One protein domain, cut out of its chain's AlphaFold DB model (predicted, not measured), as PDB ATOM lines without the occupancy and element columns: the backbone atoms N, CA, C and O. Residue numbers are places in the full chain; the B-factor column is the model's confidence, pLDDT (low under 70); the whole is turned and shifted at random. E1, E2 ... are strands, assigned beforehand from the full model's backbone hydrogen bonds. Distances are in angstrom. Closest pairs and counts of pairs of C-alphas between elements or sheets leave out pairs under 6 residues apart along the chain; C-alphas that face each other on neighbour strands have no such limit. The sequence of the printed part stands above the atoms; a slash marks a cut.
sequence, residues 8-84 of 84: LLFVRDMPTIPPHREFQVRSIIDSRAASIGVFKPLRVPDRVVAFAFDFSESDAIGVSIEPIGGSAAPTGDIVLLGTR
ATOM      1  N   LEU A   8      53.464  -6.038 -50.167       66.75
ATOM      2  CA  LEU A   8      54.008  -5.502 -48.929       66.75
ATOM      3  C   LEU A   8      52.873  -4.982 -48.052       66.75
ATOM      4  O   LEU A   8      52.156  -4.057 -48.434       66.75
ATOM      5  N   LEU A   9      52.745  -5.543 -46.850       70.75
ATOM      6  CA  LEU A   9      51.866  -4.991 -45.829       70.75
ATOM      7  C   LEU A   9      52.658  -3.979 -44.993       70.75
ATOM      8  O   LEU A   9      53.606  -4.340 -44.288       70.75
ATOM      9  N   PHE A  10      52.255  -2.711 -45.075       71.75
ATOM     10  CA  PHE A  10      52.776  -1.638 -44.234       71.75
ATOM     11  C   PHE A  10      51.877  -1.481 -43.015       71.75
ATOM     12  O   PHE A  10      50.728  -1.058 -43.133       71.75
ATOM     13  N   VAL A  11      52.411  -1.813 -41.842       69.62
ATOM     14  CA  VAL A  11      51.720  -1.620 -40.566       69.62
ATOM     15  C   VAL A  11      52.416  -0.532 -39.758       69.62
ATOM     16  O   VAL A  11      53.645  -0.517 -39.659       69.62
ATOM     17  N   ARG A  12      51.620   0.378 -39.196       70.69
ATOM     18  CA  ARG A  12      52.063   1.484 -38.338       70.69
ATOM     19  C   ARG A  12      51.295   1.438 -37.027       70.69
ATOM     20  O   ARG A  12      50.173   0.935 -37.008       70.69
ATOM     21  N   ASP A  13      51.908   1.941 -35.961       72.06
ATOM     22  CA  ASP A  13      51.292   2.060 -34.630       72.06
ATOM     23  C   ASP A  13      50.704   0.739 -34.099       72.06
ATOM     24  O   ASP A  13      49.679   0.706 -33.415       72.06
ATOM     25  N   MET A  14      51.355  -0.385 -34.424       74.88
ATOM     26  CA  MET A  14      50.866  -1.704 -34.030       74.88
ATOM     27  C   MET A  14      50.838  -1.848 -32.502       74.88
ATOM     28  O   MET A  14      51.819  -1.505 -31.831       74.88
ATOM     29  N   PRO A  15      49.759  -2.415 -31.933       75.81
ATOM     30  CA  PRO A  15      49.667  -2.591 -30.495       75.81
ATOM     31  C   PRO A  15      50.745  -3.557 -30.002       75.81
ATOM     32  O   PRO A  15      51.108  -4.534 -30.664       75.81
ATOM     33  N   THR A  16      51.233  -3.317 -28.789       82.31
ATOM     34  CA  THR A  16      52.051  -4.315 -28.096       82.31
ATOM     35  C   THR A  16      51.162  -5.495 -27.706       82.31
ATOM     36  O   THR A  16      50.103  -5.301 -27.112       82.31
ATOM     37  N   ILE A  17      51.595  -6.718 -28.016       83.81
ATOM     38  CA  ILE A  17      50.862  -7.951 -27.688       83.81
ATOM     39  C   ILE A  17      51.657  -8.800 -26.685       83.81
ATOM     40  O   ILE A  17      52.880  -8.651 -26.591       83.81
ATOM     41  N   PRO A  18      51.003  -9.718 -25.948       88.00
ATOM     42  CA  PRO A  18      51.696 -10.633 -25.047       88.00
ATOM     43  C   PRO A  18      52.797 -11.444 -25.759       88.00
ATOM     44  O   PRO A  18      52.629 -11.829 -26.916       88.00
ATOM     45  N   PRO A  19      53.903 -11.800 -25.078       86.38
ATOM     46  CA  PRO A  19      55.067 -12.430 -25.720       86.38
ATOM     47  C   PRO A  19      54.759 -13.785 -26.387       86.38
ATOM     48  O   PRO A  19      55.410 -14.179 -27.358       86.38
ATOM     49  N   HIS A  20      53.730 -14.483 -25.902       89.19
ATOM     50  CA  HIS A  20      53.254 -15.772 -26.409       89.19
ATOM     51  C   HIS A  20      52.168 -15.640 -27.499       89.19
ATOM     52  O   HIS A  20      51.444 -16.597 -27.770       89.19
ATOM     53  N   ARG A  21      52.029 -14.455 -28.104       89.44
ATOM     54  CA  ARG A  21      51.089 -14.167 -29.193       89.44
ATOM     55  C   ARG A  21      51.819 -13.680 -30.446       89.44
ATOM     56  O   ARG A  21      52.977 -13.258 -30.376       89.44
ATOM     57  N   GLU A  22      51.155 -13.767 -31.585       91.44
ATOM     58  CA  GLU A  22      51.596 -13.286 -32.895       91.44
ATOM     59  C   GLU A  22      50.455 -12.543 -33.585       91.44
ATOM     60  O   GLU A  22      49.290 -12.734 -33.239       91.44
ATOM     61  N   PHE A  23      50.784 -11.704 -34.564       89.38
ATOM     62  CA  PHE A  23      49.788 -11.233 -35.515       89.38
ATOM     63  C   PHE A  23      49.629 -12.270 -36.618       89.38
ATOM     64  O   PHE A  23      50.633 -12.725 -37.169       89.38
ATOM     65  N   GLN A  24      48.393 -12.613 -36.964       91.31
ATOM     66  CA  GLN A  24      48.077 -13.442 -38.122       91.31
ATOM     67  C   GLN A  24      47.381 -12.593 -39.178       91.31
ATOM     68  O   GLN A  24      46.383 -11.930 -38.892       91.31
ATOM     69  N   VAL A  25      47.908 -12.634 -40.398       89.88
ATOM     70  CA  VAL A  25      47.322 -11.982 -41.570       89.88
ATOM     71  C   VAL A  25      46.456 -12.991 -42.306       89.88
ATOM     72  O   VAL A  25      46.865 -14.137 -42.532       89.88
ATOM     73  N   ARG A  26      45.253 -12.562 -42.682       89.50
ATOM     74  CA  ARG A  26      44.286 -13.359 -43.426       89.50
ATOM     75  C   ARG A  26      43.795 -12.612 -44.657       89.50
ATOM     76  O   ARG A  26      43.517 -11.418 -44.587       89.50
ATOM     77  N   SER A  27      43.655 -13.346 -45.752       88.88
ATOM     78  CA  SER A  27      42.899 -12.917 -46.928       88.88
ATOM     79  C   SER A  27      41.437 -13.287 -46.709       88.88
ATOM     80  O   SER A  27      41.156 -14.387 -46.221       88.88
ATOM     81  N   ILE A  28      40.523 -12.376 -47.024       87.12
ATOM     82  CA  ILE A  28      39.082 -12.598 -46.953       87.12
ATOM     83  C   ILE A  28      38.530 -12.549 -48.377       87.12
ATOM     84  O   ILE A  28      38.710 -11.542 -49.055       87.12
ATOM     85  N   ILE A  29      37.883 -13.634 -48.809       88.31
ATOM     86  CA  ILE A  29      37.215 -13.769 -50.115       88.31
ATOM     87  C   ILE A  29      35.844 -14.394 -49.872       88.31
ATOM     88  O   ILE A  29      35.760 -15.420 -49.192       88.31
ATOM     89  N   ASP A  30      34.773 -13.788 -50.374       86.94
ATOM     90  CA  ASP A  30      33.388 -14.241 -50.189       86.94
ATOM     91  C   ASP A  30      33.060 -14.525 -48.709       86.94
ATOM     92  O   ASP A  30      32.466 -15.542 -48.343       86.94
ATOM     93  N   SER A  31      33.502 -13.628 -47.818       81.50
ATOM     94  CA  SER A  31      33.386 -13.761 -46.351       81.50
ATOM     95  C   SER A  31      34.123 -14.959 -45.725       81.50
ATOM     96  O   SER A  31      33.909 -15.274 -44.552       81.50
ATOM     97  N   ARG A  32      35.015 -15.633 -46.458       85.00
ATOM     98  CA  ARG A  32      35.858 -16.720 -45.940       85.00
ATOM     99  C   ARG A  32      37.274 -16.224 -45.703       85.00
ATOM    100  O   ARG A  32      37.920 -15.723 -46.615       85.00
ATOM    101  N   ALA A  33      37.763 -16.404 -44.479       87.25
ATOM    102  CA  ALA A  33      39.113 -16.013 -44.096       87.25
ATOM    103  C   ALA A  33      40.098 -17.183 -44.255       87.25
ATOM    104  O   ALA A  33      39.901 -18.244 -43.661       87.25
ATOM    105  N   ALA A  34      41.184 -16.969 -44.995       88.81
ATOM    106  CA  ALA A  34      42.287 -17.914 -45.152       88.81
ATOM    107  C   ALA A  34      43.585 -17.333 -44.577       88.81
ATOM    108  O   ALA A  34      43.895 -16.159 -44.778       88.81
ATOM    109  N   SER A  35      44.353 -18.153 -43.853       90.00
ATOM    110  CA  SER A  35      45.637 -17.741 -43.276       90.00
ATOM    111  C   SER A  35      46.691 -17.520 -44.354       90.00
ATOM    112  O   SER A  35      46.973 -18.436 -45.120       90.00
ATOM    113  N   ILE A  36      47.323 -16.346 -44.345       89.12
ATOM    114  CA  ILE A  36      48.438 -16.017 -45.246       89.12
ATOM    115  C   ILE A  36      49.780 -16.183 -44.542       89.12
ATOM    116  O   ILE A  36      50.737 -16.694 -45.115       89.12
ATOM    117  N   GLY A  37      49.849 -15.792 -43.272       89.69
ATOM    118  CA  GLY A  37      51.055 -15.953 -42.476       89.69
ATOM    119  C   GLY A  37      50.970 -15.253 -41.131       89.69
ATOM    120  O   GLY A  37      49.990 -14.573 -40.819       89.69
ATOM    121  N   VAL A  38      52.021 -15.431 -40.338       90.88
ATOM    122  CA  VAL A  38      52.150 -14.851 -39.000       90.88
ATOM    123  C   VAL A  38      53.411 -14.008 -38.888       90.88
ATOM    124  O   VAL A  38      54.406 -14.259 -39.569       90.88
ATOM    125  N   PHE A  39      53.389 -13.008 -38.010       87.69
ATOM    126  CA  PHE A  39      54.579 -12.245 -37.658       87.69
ATOM    127  C   PHE A  39      54.559 -11.777 -36.200       87.69
ATOM    128  O   PHE A  39      53.516 -11.499 -35.606       87.69
ATOM    129  N   LYS A  40      55.753 -11.647 -35.616       85.19
ATOM    130  CA  LYS A  40      55.949 -11.052 -34.289       85.19
ATOM    131  C   LYS A  40      56.007  -9.521 -34.367       85.19
ATOM    132  O   LYS A  40      56.636  -8.997 -35.296       85.19
ATOM    133  N   PRO A  41      55.455  -8.795 -33.378       72.25
ATOM    134  CA  PRO A  41      55.770  -7.386 -33.206       72.25
ATOM    135  C   PRO A  41      57.249  -7.236 -32.858       72.25
ATOM    136  O   PRO A  41      57.761  -7.896 -31.955       72.25
ATOM    137  N   LEU A  42      57.934  -6.350 -33.573       67.62
ATOM    138  CA  LEU A  42      59.239  -5.840 -33.168       67.62
ATOM    139  C   LEU A  42      59.018  -4.478 -32.506       67.62
ATOM    140  O   LEU A  42      58.037  -3.808 -32.803       67.62
ATOM    141  N   ARG A  43      59.922  -4.045 -31.621       65.25
ATOM    142  CA  ARG A  43      59.792  -2.764 -30.887       65.25
ATOM    143  C   ARG A  43      59.927  -1.505 -31.764       65.25
ATOM    144  O   ARG A  43      60.062  -0.413 -31.226       65.25
ATOM    145  N   VAL A  44      59.956  -1.649 -33.085       66.75
ATOM    146  CA  VAL A  44      60.061  -0.536 -34.034       66.75
ATOM    147  C   VAL A  44      58.663  -0.145 -34.528       66.75
ATOM    148  O   VAL A  44      57.888  -1.044 -34.855       66.75
ATOM    149  N   PRO A  45      58.336   1.163 -34.564       60.88
ATOM    150  CA  PRO A  45      56.979   1.660 -34.823       60.88
ATOM    151  C   PRO A  45      56.486   1.390 -36.249       60.88
ATOM    152  O   PRO A  45      55.296   1.155 -36.444       60.88
ATOM    153  N   ASP A  46      57.404   1.344 -37.217       65.25
ATOM    154  CA  ASP A  46      57.099   1.090 -38.620       65.25
ATOM    155  C   ASP A  46      57.774  -0.198 -39.082       65.25
ATOM    156  O   ASP A  46      58.981  -0.398 -38.894       65.25
ATOM    157  N   ARG A  47      56.998  -1.079 -39.720       71.19
ATOM    158  CA  ARG A  47      57.532  -2.303 -40.316       71.19
ATOM    159  C   ARG A  47      56.846  -2.628 -41.633       71.19
ATOM    160  O   ARG A  47      55.625  -2.570 -41.758       71.19
ATOM    161  N   VAL A  48      57.669  -3.072 -42.577       71.50
ATOM    162  CA  VAL A  48      57.226  -3.750 -43.792       71.50
ATOM    163  C   VAL A  48      57.327  -5.252 -43.561       71.50
ATOM    164  O   VAL A  48      58.394  -5.759 -43.201       71.50
ATOM    165  N   VAL A  49      56.217  -5.964 -43.735       77.44
ATOM    166  CA  VAL A  49      56.201  -7.430 -43.753       77.44
ATOM    167  C   VAL A  49      55.860  -7.866 -45.172       77.44
ATOM    168  O   VAL A  49      54.817  -7.488 -45.704       77.44
ATOM    169  N   ALA A  50      56.767  -8.622 -45.788       78.00
ATOM    170  CA  ALA A  50      56.554  -9.194 -47.107       78.00
ATOM    171  C   ALA A  50      55.864 -10.552 -46.969       78.00
ATOM    172  O   ALA A  50      56.302 -11.397 -46.184       78.00
ATOM    173  N   PHE A  51      54.804 -10.754 -47.747       78.62
ATOM    174  CA  PHE A  51      54.156 -12.047 -47.907       78.62
ATOM    175  C   PHE A  51      54.238 -12.450 -49.377       78.62
ATOM    176  O   PHE A  51      53.922 -11.654 -50.261       78.62
ATOM    177  N   ALA A  52      54.635 -13.696 -49.637       80.25
ATOM    178  CA  ALA A  52      54.568 -14.296 -50.967       80.25
ATOM    179  C   ALA A  52      53.122 -14.737 -51.256       80.25
ATOM    180  O   ALA A  52      52.815 -15.927 -51.300       80.25
ATOM    181  N   PHE A  53      52.219 -13.762 -51.347       78.88
ATOM    182  CA  PHE A  53      50.798 -13.972 -51.585       78.88
ATOM    183  C   PHE A  53      50.241 -12.844 -52.447       78.88
ATOM    184  O   PHE A  53      50.547 -11.673 -52.213       78.88
ATOM    185  N   ASP A  54      49.401 -13.204 -53.414       80.38
ATOM    186  CA  ASP A  54      48.678 -12.240 -54.229       80.38
ATOM    187  C   ASP A  54      47.330 -11.906 -53.579       80.38
ATOM    188  O   ASP A  54      46.444 -12.752 -53.472       80.38
ATOM    189  N   PHE A  55      47.183 -10.657 -53.139       77.88
ATOM    190  CA  PHE A  55      45.951 -10.142 -52.540       77.88
ATOM    191  C   PHE A  55      45.006  -9.493 -53.567       77.88
ATOM    192  O   PHE A  55      44.023  -8.870 -53.175       77.88
ATOM    193  N   SER A  56      45.293  -9.586 -54.870       80.81
ATOM    194  CA  SER A  56      44.506  -8.955 -55.942       80.81
ATOM    195  C   SER A  56      43.024  -9.354 -55.945       80.81
ATOM    196  O   SER A  56      42.169  -8.518 -56.257       80.81
ATOM    197  N   GLU A  57      42.747 -10.594 -55.540       84.06
ATOM    198  CA  GLU A  57      41.415 -11.200 -55.434       84.06
ATOM    199  C   GLU A  57      40.820 -11.108 -54.016       84.06
ATOM    200  O   GLU A  57      39.716 -11.586 -53.776       84.06
ATOM    201  N   SER A  58      41.543 -10.535 -53.046       84.88
ATOM    202  CA  SER A  58      41.036 -10.367 -51.682       84.88
ATOM    203  C   SER A  58      39.984  -9.258 -51.624       84.88
ATOM    204  O   SER A  58      40.270  -8.115 -51.980       84.88
ATOM    205  N   ASP A  59      38.808  -9.557 -51.068       85.56
ATOM    206  CA  ASP A  59      37.798  -8.545 -50.728       85.56
ATOM    207  C   ASP A  59      38.294  -7.639 -49.594       85.56
ATOM    208  O   ASP A  59      38.053  -6.429 -49.575       85.56
ATOM    209  N   ALA A  60      38.986  -8.243 -48.624       83.25
ATOM    210  CA  ALA A  60      39.566  -7.547 -47.489       83.25
ATOM    211  C   ALA A  60      40.774  -8.288 -46.911       83.25
ATOM    212  O   ALA A  60      40.922  -9.507 -47.048       83.25
ATOM    213  N   ILE A  61      41.610  -7.540 -46.189       84.88
ATOM    214  CA  ILE A  61      42.695  -8.089 -45.371       84.88
ATOM    215  C   ILE A  61      42.305  -7.996 -43.906       84.88
ATOM    216  O   ILE A  61      42.003  -6.909 -43.414       84.88
ATOM    217  N   GLY A  62      42.343  -9.132 -43.215       85.56
ATOM    218  CA  GLY A  62      42.144  -9.215 -41.775       85.56
ATOM    219  C   GLY A  62      43.468  -9.409 -41.046       85.56
ATOM    220  O   GLY A  62      44.281 -10.246 -41.438       85.56
ATOM    221  N   VAL A  63      43.665  -8.688 -39.945       85.88
ATOM    222  CA  VAL A  63      44.748  -8.964 -38.990       85.88
ATOM    223  C   VAL A  63      44.132  -9.301 -37.638       85.88
ATOM    224  O   VAL A  63      43.245  -8.585 -37.179       85.88
ATOM    225  N   SER A  64      44.586 -10.377 -36.997       87.06
ATOM    226  CA  SER A  64      44.184 -10.752 -35.632       87.06
ATOM    227  C   SER A  64      45.396 -11.074 -34.759       87.06
ATOM    228  O   SER A  64      46.507 -11.252 -35.261       87.06
ATOM    229  N   ILE A  65      45.187 -11.138 -33.441       89.25
ATOM    230  CA  ILE A  65      46.197 -11.557 -32.461       89.25
ATOM    231  C   ILE A  65      45.922 -13.007 -32.071       89.25
ATOM    232  O   ILE A  65      44.866 -13.317 -31.529       89.25
ATOM    233  N   GLU A  66      46.881 -13.891 -32.312       91.44
ATOM    234  CA  GLU A  66      46.699 -15.342 -32.242       91.44
ATOM    235  C   GLU A  66      47.822 -15.999 -31.428       91.44
ATOM    236  O   GLU A  66      48.858 -15.369 -31.173       91.44
ATOM    237  N   PRO A  67      47.650 -17.249 -30.965       92.12
ATOM    238  CA  PRO A  67      48.749 -18.046 -30.429       92.12
ATOM    239  C   PRO A  67      49.927 -18.151 -31.411       92.12
ATOM    240  O   PRO A  67      49.791 -17.899 -32.607       92.12
ATOM    241  N   ILE A  68      51.097 -18.548 -30.903       90.88
ATOM    242  CA  ILE A  68      52.270 -18.818 -31.749       90.88
ATOM    243  C   ILE A  68      51.918 -19.880 -32.796       90.88
ATOM    244  O   ILE A  68      51.408 -20.942 -32.440       90.88
ATOM    245  N   GLY A  69      52.219 -19.593 -34.064       90.25
ATOM    246  CA  GLY A  69      51.861 -20.442 -35.203       90.25
ATOM    247  C   GLY A  69      50.486 -20.138 -35.808       90.25
ATOM    248  O   GLY A  69      50.136 -20.718 -36.834       90.25
ATOM    249  N   GLY A  70      49.731 -19.204 -35.223       91.00
ATOM    250  CA  GLY A  70      48.402 -18.818 -35.681       91.00
ATOM    251  C   GLY A  70      47.315 -19.834 -35.326       91.00
ATOM    252  O   GLY A  70      47.527 -20.798 -34.591       91.00
ATOM    253  N   SER A  71      46.131 -19.600 -35.878       88.62
ATOM    254  CA  SER A  71      44.939 -20.426 -35.699       88.62
ATOM    255  C   SER A  71      44.299 -20.751 -37.047       88.62
ATOM    256  O   SER A  71      44.309 -19.926 -37.968       88.62
ATOM    257  N   ALA A  72      43.708 -21.947 -37.152       83.31
ATOM    258  CA  ALA A  72      42.995 -22.393 -38.352       83.31
ATOM    259  C   ALA A  72      41.719 -21.575 -38.613       83.31
ATOM    260  O   ALA A  72      41.396 -21.277 -39.760       83.31
ATOM    261  N   ALA A  73      41.028 -21.179 -37.545       78.06
ATOM    262  CA  ALA A  73      39.923 -20.230 -37.568       78.06
ATOM    263  C   ALA A  73      40.282 -19.005 -36.708       78.06
ATOM    264  O   ALA A  73      41.073 -19.151 -35.772       78.06
ATOM    265  N   PRO A  74      39.724 -17.815 -36.990       67.88
ATOM    266  CA  PRO A  74      39.896 -16.645 -36.133       67.88
ATOM    267  C   PRO A  74      39.494 -16.942 -34.689       67.88
ATOM    268  O   PRO A  74      38.375 -17.393 -34.450       67.88
ATOM    269  N   THR A  75      40.398 -16.700 -33.735       69.75
ATOM    270  CA  THR A  75      40.089 -16.867 -32.299       69.75
ATOM    271  C   THR A  75      39.870 -15.544 -31.572       69.75
ATOM    272  O   THR A  75      39.426 -15.541 -30.426       69.75
ATOM    273  N   GLY A  76      40.153 -14.423 -32.235       65.38
ATOM    274  CA  GLY A  76      39.963 -13.080 -31.704       65.38
ATOM    275  C   GLY A  76      39.410 -12.112 -32.743       65.38
ATOM    276  O   GLY A  76      39.237 -12.460 -33.913       65.38
ATOM    277  N   ASP A  77      39.156 -10.888 -32.287       64.06
ATOM    278  CA  ASP A  77      38.613  -9.810 -33.107       64.06
ATOM    279  C   ASP A  77      39.560  -9.431 -34.258       64.06
ATOM    280  O   ASP A  77      40.790  -9.502 -34.144       64.06
ATOM    281  N   ILE A  78      38.976  -9.004 -35.379       62.16
ATOM    282  CA  ILE A  78      39.721  -8.415 -36.494       62.16
ATOM    283  C   ILE A  78      40.129  -7.001 -36.070       62.16
ATOM    284  O   ILE A  78      39.278  -6.130 -35.907       62.16
ATOM    285  N   VAL A  79      41.429  -6.773 -35.879       61.09
ATOM    286  CA  VAL A  79      41.963  -5.487 -35.392       61.09
ATOM    287  C   VAL A  79      42.289  -4.502 -36.515       61.09
ATOM    288  O   VAL A  79      42.470  -3.318 -36.256       61.09
ATOM    289  N   LEU A  80      42.343  -4.983 -37.760       62.78
ATOM    290  CA  LEU A  80      42.517  -4.188 -38.975       62.78
ATOM    291  C   LEU A  80      41.706  -4.830 -40.099       62.78
ATOM    292  O   LEU A  80      41.905  -6.010 -40.392       62.78
ATOM    293  N   LEU A  81      40.828  -4.037 -40.716       61.09
ATOM    294  CA  LEU A  81      40.152  -4.358 -41.968       61.09
ATOM    295  C   LEU A  81      40.643  -3.364 -43.023       61.09
ATOM    296  O   LEU A  81      40.319  -2.179 -42.959       61.09
ATOM    297  N   GLY A  82      41.462  -3.834 -43.959       58.41
ATOM    298  CA  GLY A  82      41.789  -3.075 -45.165       58.41
ATOM    299  C   GLY A  82      40.797  -3.440 -46.258       58.41
ATOM    300  O   GLY A  82      40.726  -4.612 -46.620       58.41
ATOM    301  N   THR A  83      40.037  -2.469 -46.757       56.25
ATOM    302  CA  THR A  83      39.215  -2.618 -47.965       56.25
ATOM    303  C   THR A  83      39.933  -1.976 -49.144       56.25
ATOM    304  O   THR A  83      40.740  -1.062 -48.957       56.25
ATOM    305  N   ARG A  84      39.650  -2.474 -50.343       54.53
ATOM    306  CA  ARG A  84      40.138  -1.890 -51.593       54.53
ATOM    307  C   ARG A  84      39.568  -0.492 -51.840       54.53
ATOM    308  O   ARG A  84      38.441  -0.224 -51.359       54.53
TER     309      ARG A  84
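AT A GLANCE: This is residues 8 to 84 of the 84 residues of an uncharacterized protein of Dehalococcoidia bacterium (UniProt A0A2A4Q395). A strongly twisted slab of four antiparallel strands, E3, E2, E5 and E6, has a small two-stranded ribbon, E1 and E4, over one of its faces. The two sheets are only partly face to face, like an incomplete sandwich, and link residues 71 to 77 loop past the slab's opposite face. The printed part has 77 residues with six named strands, E1 to E6 in order along the chain, and no named helix: the class is all strand. The larger sheet has the order E3 - E2 - E5 - E6 and the smaller one E1 - E4, both antiparallel. The whole is compact, with a radius of gyration of the C-alphas of 11.9 A, and rounded, spanning 33 by 24 by 20 A along its three main axes.

IN THESE COORDINATES: E1 is residues 8 to 12, 12.8 A from first to last C-alpha, and C-alpha 8 is at (54.008, -5.502, -48.929). E2, residues 21 to 29, is the longest strand by residues, 25.1 A from its first C-alpha at (51.089, -14.167, -29.193) to its last. E3 is residues 32 to 39, 21.0 A long, and bends by 53 degrees at residue 36. E4 is residues 46 to 51, 16.4 A long. E5 is residues 60 to 67, 22.0 A long. E6 is residues 80 to 83, 9.7 A long, and C-alpha 83 is at (39.215, -2.618, -47.965).

HOW THE PARTS SIT: In the larger sheet E2 and E5 are the inner strands and E3 and E6 the edge strands. E2 and E5 are antiparallel, with 151 degrees between their directions; the C-alphas of Phe 23 and Ile 65 face each other at 4.7 A, and N 22 and O 66 are within hydrogen-bond range at 2.8 A, as are N 26 and O 62 at 2.8 A. On the other side of E2 is E3, antiparallel at 146 degrees; E2 and E3 are a hairpin with a tight link of 2 residues. N 32 and O 29 are 2.8 A apart and N 23 and O 39 are 2.9 A apart, both pairs within hydrogen-bond range. E5 and E6 are also a hairpin, antiparallel at 163 degrees, with N 61 and O 82 within hydrogen-bond range at 3.1 A. The C-alphas of Ala 60 and Thr 83 face each other at 5.0 A. From edge to edge of this sheet the strands' lines turn by 56 degrees. In the smaller sheet E1 and E4 are antiparallel at 154 degrees, with N 9 and O 49 within hydrogen-bond range at 3.1 A, and N 49 and O 9 at 3.1 A. Between the two sheets, E3 and E4 have 3 pairs of C-alphas within 8 A, the closest being those of Gly 37 and Phe 51, 7.4 A apart. E1 is apart from E2, E3, E5 and E6, and E4 is apart from E2, E5 and E6.

THE WHOLE: The two C-alphas farthest apart are those of Asp 30 and Arg 43, 34.7 A. The printed part has no cut; it begins at residue 8 and ends at residue 84, the chain's last residue. The link from E5 to E6, residues 68 to 79, is long; its C-alphas lie 9 to 13 A from the mean of all C-alphas. The mean pLDDT of the printed part is 79.2. In this predicted model 18 residues are under 70: residues 8 and 11, residues 42 to 46, and residues 74 to 84, among which is E6 with a mean of 60.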